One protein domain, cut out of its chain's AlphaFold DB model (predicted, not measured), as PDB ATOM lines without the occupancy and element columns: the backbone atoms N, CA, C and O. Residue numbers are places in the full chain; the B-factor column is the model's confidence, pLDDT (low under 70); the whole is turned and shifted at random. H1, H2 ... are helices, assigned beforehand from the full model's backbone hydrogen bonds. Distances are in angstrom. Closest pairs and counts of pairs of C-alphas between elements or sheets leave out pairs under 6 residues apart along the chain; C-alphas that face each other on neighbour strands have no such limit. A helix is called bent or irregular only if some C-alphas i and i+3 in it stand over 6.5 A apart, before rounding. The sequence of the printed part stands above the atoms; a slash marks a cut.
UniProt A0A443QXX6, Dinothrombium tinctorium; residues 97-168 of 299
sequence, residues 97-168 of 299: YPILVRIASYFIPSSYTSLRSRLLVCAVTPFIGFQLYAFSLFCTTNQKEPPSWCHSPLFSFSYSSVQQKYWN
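This is residues 97 to 168 of the 299 residues of a protein of Dinothrombium tinctorium (UniProt A0A443QXX6). One long helix, H2, makes most of the length, with H1 set at a steep angle near its first end and, near its other end, a small head of looped chain, the short H3 and the helix H4, which points away from H2. The middle of H2 lies between these two ends, and H1 is far from H3 and H4. The printed part has 72 residues with four named helices, H1 H2 H3 H4 along the chain, and no named strand: all helix. It is loose, with a radius of gyration of the C-alphas of 16.1 A, and elongated, spanning 50 by 27 by 20 A.

H2, residues 115 to 139, is the hub, touching three helices. With residues 115 to 123 alone it touches H1, residues 97 to 105; the closest C-alphas, of Ser 105 and Arg 118, are 5.0 A apart, and the two run opposite ways at a steep tilt of 62 degrees. With residues 135 to 139 alone it only just touches H3, residues 148 to 151, with 3 pairs of C-alphas within 8 A, the closest Cys 139 and Cys 150 at 5.4 A. With residues 131 to 135 alone it only just touches H4, residues 158 to 167, again with 3 pairs, the closest C-alphas those of Gln 131 and Ser 158 at 6.9 A; they run the same way at a steep tilt of 67 degrees. H3 and H4 only just touch, with 3 pairs; the C-alphas of Trp 149 and Ser 158 are closest, at 6.0 A. H1 is apart from H3 and H4. Every O i to N i+4 pair is within hydrogen-bond range in H1 and H4, and 19 of 21 in H2; H3 is too short for one.

H2 is 35.6 A long, from C-alpha 115 at (-3.368, 11.854, -5.839) to C-alpha 139 at (11.019, 41.746, -18.884); it is neither bent nor irregular, but only just: C-alphas 123 and 126 are 6.4 A apart. H1 is 12.1 A long, H4 13.2 A, ending at C-alpha 167 at (7.271, 46.309, 1.749). H3, 6.6 A from C-alpha 148 to C-alpha 151, is only just irregular.

The two farthest C-alphas, of Ser 111 and Lys 144, are 50.3 A apart. The printed part has no cut, and its three links are short. Mean pLDDT of the printed part is 74.0; 22 residues are under 70, among them 97 to 102, 112 to 120 and 152 to 156.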
ATOM      1  N   TYR A  97      -7.706  29.064  -6.521       63.66
ATOM      2  CA  TYR A  97      -6.553  28.157  -6.559       63.66
ATOM      3  C   TYR A  97      -6.790  26.735  -5.984       63.66
ATOM      4  O   TYR A  97      -6.561  25.772  -6.715       63.66
ATOM      5  N   PRO A  98      -7.311  26.508  -4.758       54.62
ATOM      6  CA  PRO A  98      -7.437  25.141  -4.217       54.62
ATOM      7  C   PRO A  98      -8.457  24.254  -4.951       54.62
ATOM      8  O   PRO A  98      -8.250  23.045  -5.088       54.62
ATOM      9  N   ILE A  99      -9.556  24.847  -5.434       66.62
ATOM     10  CA  ILE A  99     -10.598  24.138  -6.192       66.62
ATOM     11  C   ILE A  99     -10.056  23.738  -7.567       66.62
ATOM     12  O   ILE A  99     -10.208  22.582  -7.967       66.62
ATOM     13  N   LEU A 100      -9.336  24.637  -8.246       67.56
ATOM     14  CA  LEU A 100      -8.676  24.305  -9.508       67.56
ATOM     15  C   LEU A 100      -7.580  23.274  -9.342       67.56
ATOM     16  O   LEU A 100      -7.505  22.376 -10.164       67.56
ATOM     17  N   VAL A 101      -6.764  23.347  -8.289       66.12
ATOM     18  CA  VAL A 101      -5.714  22.345  -8.043       66.12
ATOM     19  C   VAL A 101      -6.324  20.945  -7.936       66.12
ATOM     20  O   VAL A 101      -5.785  19.990  -8.496       66.12
ATOM     21  N   ARG A 102      -7.487  20.811  -7.281       65.56
ATOM     22  CA  ARG A 102      -8.199  19.531  -7.187       65.56
ATOM     23  C   ARG A 102      -8.794  19.098  -8.527       65.56
ATOM     24  O   ARG A 102      -8.600  17.944  -8.902       65.56
ATOM     25  N   ILE A 103      -9.469  19.994  -9.244       76.19
ATOM     26  CA  ILE A 103     -10.053  19.702 -10.563       76.19
ATOM     27  C   ILE A 103      -8.954  19.317 -11.568       76.19
ATOM     28  O   ILE A 103      -9.033  18.258 -12.183       76.19
ATOM     29  N   ALA A 104      -7.880  20.104 -11.648       77.19
ATOM     30  CA  ALA A 104      -6.710  19.866 -12.491       77.19
ATOM     31  C   ALA A 104      -6.035  18.520 -12.186       77.19
ATOM     32  O   ALA A 104      -5.624  17.812 -13.105       77.19
ATOM     33  N   SER A 105      -5.980  18.115 -10.909       73.50
ATOM     34  CA  SER A 105      -5.370  16.837 -10.526       73.50
ATOM     35  C   SER A 105      -6.081  15.618 -11.125       73.50
ATOM     36  O   SER A 105      -5.436  14.591 -11.321       73.50
ATOM     37  N   TYR A 106      -7.375  15.717 -11.458       79.75
ATOM     38  CA  TYR A 106      -8.114  14.623 -12.098       79.75
ATOM     39  C   TYR A 106      -7.724  14.408 -13.566       79.75
ATOM     40  O   TYR A 106      -7.893  13.296 -14.060       79.75
ATOM     41  N   PHE A 107      -7.141  15.411 -14.231       86.00
ATOM     42  CA  PHE A 107      -6.678  15.311 -15.620       86.00
ATOM     43  C   PHE A 107      -5.294  14.659 -15.761       86.00
ATOM     44  O   PHE A 107      -4.919  14.258 -16.859       86.00
ATOM     45  N   ILE A 108      -4.530  14.510 -14.669       82.06
ATOM     46  CA  ILE A 108      -3.263  13.766 -14.685       82.06
ATOM     47  C   ILE A 108      -3.566  12.265 -14.494       82.06
ATOM     48  O   ILE A 108      -4.223  11.915 -13.503       82.06
ATOM     49  N   PRO A 109      -3.082  11.365 -15.380       83.62
ATOM     50  CA  PRO A 109      -3.378   9.933 -15.315       83.62
ATOM     51  C   PRO A 109      -3.024   9.299 -13.963       83.62
ATOM     52  O   PRO A 109      -1.892   9.399 -13.478       83.62
ATOM     53  N   SER A 110      -3.987   8.596 -13.361       74.81
ATOM     54  CA  SER A 110      -3.813   7.923 -12.067       74.81
ATOM     55  C   SER A 110      -2.987   6.638 -12.141       74.81
ATOM     56  O   SER A 110      -2.587   6.127 -11.100       74.81
ATOM     57  N   SER A 111      -2.715   6.120 -13.342       78.25
ATOM     58  CA  SER A 111      -2.046   4.828 -13.552       78.25
ATOM     59  C   SER A 111      -0.619   4.775 -12.995       78.25
ATOM     60  O   SER A 111      -0.158   3.706 -12.613       78.25
ATOM     61  N   TYR A 112       0.063   5.923 -12.906       69.56
ATOM     62  CA  TYR A 112       1.464   6.010 -12.465       69.56
ATOM     63  C   TYR A 112       1.700   7.040 -11.354       69.56
ATOM     64  O   TYR A 112       2.830   7.210 -10.898       69.56
ATOM     65  N   THR A 113       0.665   7.765 -10.915       69.00
ATOM     66  CA  THR A 113       0.833   8.905 -10.002       69.00
ATOM     67  C   THR A 113      -0.176   8.897  -8.859       69.00
ATOM     68  O   THR A 113      -1.379   8.706  -9.040       69.00
ATOM     69  N   SER A 114       0.311   9.141  -7.639       65.75
ATOM     70  CA  SER A 114      -0.561   9.282  -6.472       65.75
ATOM     71  C   SER A 114      -1.369  10.584  -6.548       65.75
ATOM     72  O   SER A 114      -0.886  11.591  -7.069       65.75
ATOM     73  N   LEU A 115      -2.576  10.616  -5.964       52.03
ATOM     74  CA  LEU A 115      -3.368  11.854  -5.839       52.03
ATOM     75  C   LEU A 115      -2.544  12.994  -5.221       52.03
ATOM     76  O   LEU A 115      -2.624  14.130  -5.671       52.03
ATOM     77  N   ARG A 116      -1.703  12.686  -4.229       45.28
ATOM     78  CA  ARG A 116      -0.851  13.677  -3.564       45.28
ATOM     79  C   ARG A 116       0.211  14.247  -4.506       45.28
ATOM     80  O   ARG A 116       0.424  15.451  -4.493       45.28
ATOM     81  N   SER A 117       0.819  13.416  -5.351       62.28
ATOM     82  CA  SER A 117       1.768  13.855  -6.383       62.28
ATOM     83  C   SER A 117       1.087  14.739  -7.433       62.28
ATOM     84  O   SER A 117       1.625  15.786  -7.778       62.28
ATOM     85  N   ARG A 118      -0.123  14.369  -7.878       67.81
ATOM     86  CA  ARG A 118      -0.919  15.166  -8.829       67.81
ATOM     87  C   ARG A 118      -1.291  16.531  -8.254       67.81
ATOM     88  O   ARG A 118      -1.087  17.542  -8.910       67.81
ATOM     89  N   LEU A 119      -1.751  16.572  -7.002       54.31
ATOM     90  CA  LEU A 119      -2.052  17.823  -6.300       54.31
ATOM     91  C   LEU A 119      -0.809  18.706  -6.125       54.31
ATOM     92  O   LEU A 119      -0.913  19.918  -6.274       54.31
ATOM     93  N   LEU A 120       0.359  18.123  -5.833       60.25
ATOM     94  CA  LEU A 120       1.615  18.872  -5.713       60.25
ATOM     95  C   LEU A 120       2.051  19.476  -7.050       60.25
ATOM     96  O   LEU A 120       2.399  20.652  -7.087       60.25
ATOM     97  N   VAL A 121       1.988  18.707  -8.142       71.81
ATOM     98  CA  VAL A 121       2.278  19.224  -9.489       71.81
ATOM     99  C   VAL A 121       1.307  20.357  -9.825       71.81
ATOM    100  O   VAL A 121       1.747  21.467 -10.103       71.81
ATOM    101  N   CYS A 122      -0.001  20.130  -9.681       71.56
ATOM    102  CA  CYS A 122      -1.021  21.144  -9.951       71.56
ATOM    103  C   CYS A 122      -0.911  22.389  -9.056       71.56
ATOM    104  O   CYS A 122      -1.352  23.453  -9.471       71.56
ATOM    105  N   ALA A 123      -0.340  22.281  -7.854       68.25
ATOM    106  CA  ALA A 123      -0.072  23.424  -6.984       68.25
ATOM    107  C   ALA A 123       1.173  24.214  -7.437       68.25
ATOM    108  O   ALA A 123       1.176  25.441  -7.477       68.25
ATOM    109  N   VAL A 124       2.250  23.533  -7.826       73.31
ATOM    110  CA  VAL A 124       3.502  24.210  -8.203       73.31
ATOM    111  C   VAL A 124       3.424  24.815  -9.611       73.31
ATOM    112  O   VAL A 124       3.993  25.881  -9.851       73.31
ATOM    113  N   THR A 125       2.694  24.192 -10.540       76.25
ATOM    114  CA  THR A 125       2.617  24.647 -11.939       76.25
ATOM    115  C   THR A 125       2.090  26.082 -12.095       76.25
ATOM    116  O   THR A 125       2.740  26.840 -12.812       76.25
ATOM    117  N   PRO A 126       1.002  26.526 -11.428       77.38
ATOM    118  CA  PRO A 126       0.547  27.914 -11.506       77.38
ATOM    119  C   PRO A 126       1.569  28.918 -10.980       77.38
ATOM    120  O   PRO A 126       1.681  29.999 -11.546       77.38
ATOM    121  N   PHE A 127       2.345  28.569  -9.948       75.31
ATOM    122  CA  PHE A 127       3.431  29.430  -9.476       75.31
ATOM    123  C   PHE A 127       4.495  29.606 -10.564       75.31
ATOM    124  O   PHE A 127       4.851  30.736 -10.881       75.31
ATOM    125  N   ILE A 128       4.953  28.514 -11.187       80.62
ATOM    126  CA  ILE A 128       5.928  28.580 -12.291       80.62
ATOM    127  C   ILE A 128       5.348  29.363 -13.477       80.62
ATOM    128  O   ILE A 128       5.999  30.270 -13.988       80.62
ATOM    129  N   GLY A 129       4.112  29.058 -13.882       81.50
ATOM    130  CA  GLY A 129       3.422  29.746 -14.973       81.50
ATOM    131  C   GLY A 129       3.255  31.240 -14.707       81.50
ATOM    132  O   GLY A 129       3.490  32.046 -15.601       81.50
ATOM    133  N   PHE A 130       2.937  31.621 -13.470       80.44
ATOM    134  CA  PHE A 130       2.865  33.019 -13.063       80.44
ATOM    135  C   PHE A 130       4.229  33.709 -13.132       80.44
ATOM    136  O   PHE A 130       4.304  34.826 -13.632       80.44
ATOM    137  N   GLN A 131       5.311  33.059 -12.694       81.31
ATOM    138  CA  GLN A 131       6.653  33.641 -12.822       81.31
ATOM    139  C   GLN A 131       7.043  33.848 -14.290       81.31
ATOM    140  O   GLN A 131       7.579  34.898 -14.635       81.31
ATOM    141  N   LEU A 132       6.722  32.888 -15.163       82.06
ATOM    142  CA  LEU A 132       6.953  33.015 -16.604       82.06
ATOM    143  C   LEU A 132       6.092  34.120 -17.230       82.06
ATOM    144  O   LEU A 132       6.588  34.867 -18.067       82.06
ATOM    145  N   TYR A 133       4.833  34.253 -16.806       81.94
ATOM    146  CA  TYR A 133       3.929  35.316 -17.253       81.94
ATOM    147  C   TYR A 133       4.389  36.703 -16.792       81.94
ATOM    148  O   TYR A 133       4.436  37.633 -17.588       81.94
ATOM    149  N   ALA A 134       4.778  36.856 -15.525       80.88
ATOM    150  CA  ALA A 134       5.320  38.113 -15.018       80.88
ATOM    151  C   ALA A 134       6.610  38.490 -15.764       80.88
ATOM    152  O   ALA A 134       6.786  39.642 -16.159       80.88
ATOM    153  N   PHE A 135       7.483  37.513 -16.024       81.38
ATOM    154  CA  PHE A 135       8.683  37.723 -16.825       81.38
ATOM    155  C   PHE A 135       8.350  38.130 -18.266       81.38
ATOM    156  O   PHE A 135       8.937  39.083 -18.776       81.38
ATOM    157  N   SER A 136       7.388  37.470 -18.921       82.62
ATOM    158  CA  SER A 136       6.989  37.852 -20.278       82.62
ATOM    159  C   SER A 136       6.393  39.258 -20.314       82.62
ATOM    160  O   SER A 136       6.758  40.042 -21.183       82.62
ATOM    161  N   LEU A 137       5.562  39.619 -19.337       82.00
ATOM    162  CA  LEU A 137       4.893  40.916 -19.290       82.00
ATOM    163  C   LEU A 137       5.856  42.085 -19.042       82.00
ATOM    164  O   LEU A 137       5.744  43.111 -19.708       82.00
ATOM    165  N   PHE A 138       6.790  41.945 -18.097       81.38
ATOM    166  CA  PHE A 138       7.613  43.069 -17.635       81.38
ATOM    167  C   PHE A 138       9.067  43.046 -18.121       81.38
ATOM    168  O   PHE A 138       9.705  44.096 -18.139       81.38
ATOM    169  N   CYS A 139       9.601  41.889 -18.529       81.56
ATOM    170  CA  CYS A 139      11.019  41.746 -18.884       81.56
ATOM    171  C   CYS A 139      11.286  41.557 -20.384       81.56
ATOM    172  O   CYS A 139      12.436  41.686 -20.798       81.56
ATOM    173  N   THR A 140      10.274  41.241 -21.206       77.56
ATOM    174  CA  THR A 140      10.476  41.034 -22.660       77.56
ATOM    175  C   THR A 140      10.201  42.277 -23.505       77.56
ATOM    176  O   THR A 140      10.699  42.391 -24.622       77.56
ATOM    177  N   THR A 141       9.442  43.239 -22.981       72.50
ATOM    178  CA  THR A 141       9.217  44.534 -23.631       72.50
ATOM    179  C   THR A 141      10.430  45.452 -23.470       72.50
ATOM    180  O   THR A 141      10.991  45.519 -22.378       72.50
ATOM    181  N   ASN A 142      10.782  46.221 -24.512       68.00
ATOM    182  CA  ASN A 142      11.830  47.260 -24.490       68.00
ATOM    183  C   ASN A 142      11.427  48.465 -23.612       68.00
ATOM    184  O   ASN A 142      11.221  49.579 -24.097       68.00
ATOM    185  N   GLN A 143      11.273  48.242 -22.310       72.06
ATOM    186  CA  GLN A 143      11.094  49.306 -21.330       72.06
ATOM    187  C   GLN A 143      12.448  49.964 -21.046       72.06
ATOM    188  O   GLN A 143      13.466  49.284 -20.949       72.06
ATOM    189  N   LYS A 144      12.459  51.296 -20.893       73.12
ATOM    190  CA  LYS A 144      13.679  52.051 -20.545       73.12
ATOM    191  C   LYS A 144      14.241  51.658 -19.173       73.12
ATOM    192  O   LYS A 144      15.447  51.738 -18.981       73.12
ATOM    193  N   GLU A 145      13.383  51.216 -18.253       80.06
ATOM    194  CA  GLU A 145      13.750  50.801 -16.895       80.06
ATOM    195  C   GLU A 145      13.010  49.507 -16.507       80.06
ATOM    196  O   GLU A 145      11.936  49.566 -15.902       80.06
ATOM    197  N   PRO A 146      13.533  48.324 -16.875       79.50
ATOM    198  CA  PRO A 146      12.917  47.063 -16.487       79.50
ATOM    199  C   PRO A 146      13.052  46.823 -14.971       79.50
ATOM    200  O   PRO A 146      14.010  47.286 -14.339       79.50
ATOM    201  N   PRO A 147      12.132  46.060 -14.357       82.44
ATOM    202  CA  PRO A 147      12.261  45.670 -12.959       82.44
ATOM    203  C   PRO A 147      13.580  44.943 -12.653       82.44
ATOM    204  O   PRO A 147      14.060  44.121 -13.432       82.44
ATOM    205  N   SER A 148      14.138  45.173 -11.460       78.19
ATOM    206  CA  SER A 148      15.460  44.652 -11.056       78.19
ATOM    207  C   SER A 148      15.584  43.123 -11.076       78.19
ATOM    208  O   SER A 148      16.688  42.589 -11.108       78.19
ATOM    209  N   TRP A 149      14.463  42.405 -11.042       82.81
ATOM    210  CA  TRP A 149      14.405  40.944 -11.095       82.81
ATOM    211  C   TRP A 149      14.461  40.372 -12.523       82.81
ATOM    212  O   TRP A 149      14.560  39.157 -12.685       82.81
ATOM    213  N   CYS A 150      14.473  41.214 -13.560       82.88
ATOM    214  CA  CYS A 150      14.568  40.775 -14.955       82.88
ATOM    215  C   CYS A 150      15.955  40.236 -15.351       82.88
ATOM    216  O   CYS A 150      16.073  39.513 -16.337       82.88
ATOM    217  N   HIS A 151      17.007  40.533 -14.580       75.56
ATOM    218  CA  HIS A 151      18.381  40.128 -14.904       75.56
ATOM    219  C   HIS A 151      18.696  38.651 -14.595       75.56
ATOM    220  O   HIS A 151      19.769  38.168 -14.951       75.56
ATOM    221  N   SER A 152      17.815  37.910 -13.906       65.81
ATOM    222  CA  SER A 152      18.056  36.502 -13.541       65.81
ATOM    223  C   SER A 152      16.754  35.687 -13.459       65.81
ATOM    224  O   SER A 152      16.247  35.459 -12.358       65.81
ATOM    225  N   PRO A 153      16.226  35.188 -14.594       59.12
ATOM    226  CA  PRO A 153      14.904  34.547 -14.675       59.12
ATOM    227  C   PRO A 153      14.734  33.294 -13.800       59.12
ATOM    228  O   PRO A 153      13.621  32.975 -13.397       59.12
ATOM    229  N   LEU A 154      15.823  32.581 -13.483       54.53
ATOM    230  CA  LEU A 154      15.789  31.362 -12.659       54.53
ATOM    231  C   LEU A 154      15.951  31.618 -11.151       54.53
ATOM    232  O   LEU A 154      15.605  30.752 -10.352       54.53
ATOM    233  N   PHE A 155      16.474  32.782 -10.754       56.06
ATOM    234  CA  PHE A 155      16.874  33.060  -9.365       56.06
ATOM    235  C   PHE A 155      16.217  34.306  -8.761       56.06
ATOM    236  O   PHE A 155      16.271  34.495  -7.548       56.06
ATOM    237  N   SER A 156      15.574  35.148  -9.574       63.91
ATOM    238  CA  SER A 156      14.884  36.352  -9.111       63.91
ATOM    239  C   SER A 156      13.374  36.163  -9.181       63.91
ATOM    240  O   SER A 156      12.741  36.383 -10.209       63.91
ATOM    241  N   PHE A 157      12.783  35.745  -8.062       75.81
ATOM    242  CA  PHE A 157      11.331  35.704  -7.926       75.81
ATOM    243  C   PHE A 157      10.782  37.131  -7.890       75.81
ATOM    244  O   PHE A 157      11.129  37.898  -6.987       75.81
ATOM    245  N   SER A 158       9.888  37.449  -8.831       80.81
ATOM    246  CA  SER A 158       9.206  38.751  -8.931       80.81
ATOM    247  C   SER A 158       8.683  39.217  -7.567       80.81
ATOM    248  O   SER A 158       8.989  40.316  -7.106       80.81
ATOM    249  N   TYR A 159       7.995  38.318  -6.860       80.56
ATOM    250  CA  TYR A 159       7.429  38.582  -5.545       80.56
ATOM    251  C   TYR A 159       8.486  38.956  -4.499       80.56
ATOM    252  O   TYR A 159       8.304  39.947  -3.806       80.56
ATOM    253  N   SER A 160       9.619  38.251  -4.403       79.94
ATOM    254  CA  SER A 160      10.665  38.577  -3.418       79.94
ATOM    255  C   SER A 160      11.229  39.986  -3.620       79.94
ATOM    256  O   SER A 160      11.453  40.712  -2.651       79.94
ATOM    257  N   SER A 161      11.413  40.409  -4.874       81.50
ATOM    258  CA  SER A 161      11.862  41.768  -5.188       81.50
ATOM    259  C   SER A 161      10.788  42.819  -4.913       81.50
ATOM    260  O   SER A 161      11.112  43.889  -4.398       81.50
ATOM    261  N   VAL A 162       9.513  42.511  -5.176       82.81
ATOM    262  CA  VAL A 162       8.370  43.366  -4.805       82.81
ATOM    263  C   VAL A 162       8.292  43.530  -3.283       82.81
ATOM    264  O   VAL A 162       8.242  44.656  -2.790       82.81
ATOM    265  N   GLN A 163       8.378  42.430  -2.527       81.88
ATOM    266  CA  GLN A 163       8.375  42.435  -1.061       81.88
ATOM    267  C   GLN A 163       9.515  43.282  -0.487       81.88
ATOM    268  O   GLN A 163       9.330  44.029   0.474       81.88
ATOM    269  N   GLN A 164      10.702  43.177  -1.078       81.06
ATOM    270  CA  GLN A 164      11.870  43.921  -0.631       81.06
ATOM    271  C   GLN A 164      11.770  45.415  -0.969       81.06
ATOM    272  O   GLN A 164      12.087  46.246  -0.117       81.06
ATOM    273  N   LYS A 165      11.342  45.754  -2.194       80.56
ATOM    274  CA  LYS A 165      11.276  47.132  -2.702       80.56
ATOM    275  C   LYS A 165      10.128  47.924  -2.081       80.56
ATOM    276  O   LYS A 165      10.343  49.049  -1.647       80.56
ATOM    277  N   TYR A 166       8.930  47.343  -2.039       80.00
ATOM    278  CA  TYR A 166       7.717  48.060  -1.639       80.00
ATOM    279  C   TYR A 166       7.327  47.819  -0.184       80.00
ATOM    280  O   TYR A 166       6.717  48.688   0.431       80.00
ATOM    281  N   TRP A 167       7.682  46.665   0.387       82.00
ATOM    282  CA  TRP A 167       7.271  46.309   1.749       82.00
ATOM    283  C   TRP A 167       8.437  46.211   2.732       82.00
ATOM    284  O   TRP A 167       8.216  45.870   3.885       82.00
ATOM    285  N   ASN A 168       9.671  46.511   2.313       83.94
ATOM    286  CA  ASN A 168      10.868  46.465   3.162       83.94
ATOM    287  C   ASN A 168      11.059  45.126   3.917       83.94
ATOM    288  O   ASN A 168      11.603  45.073   5.021       83.94
TER     289      ASN A 168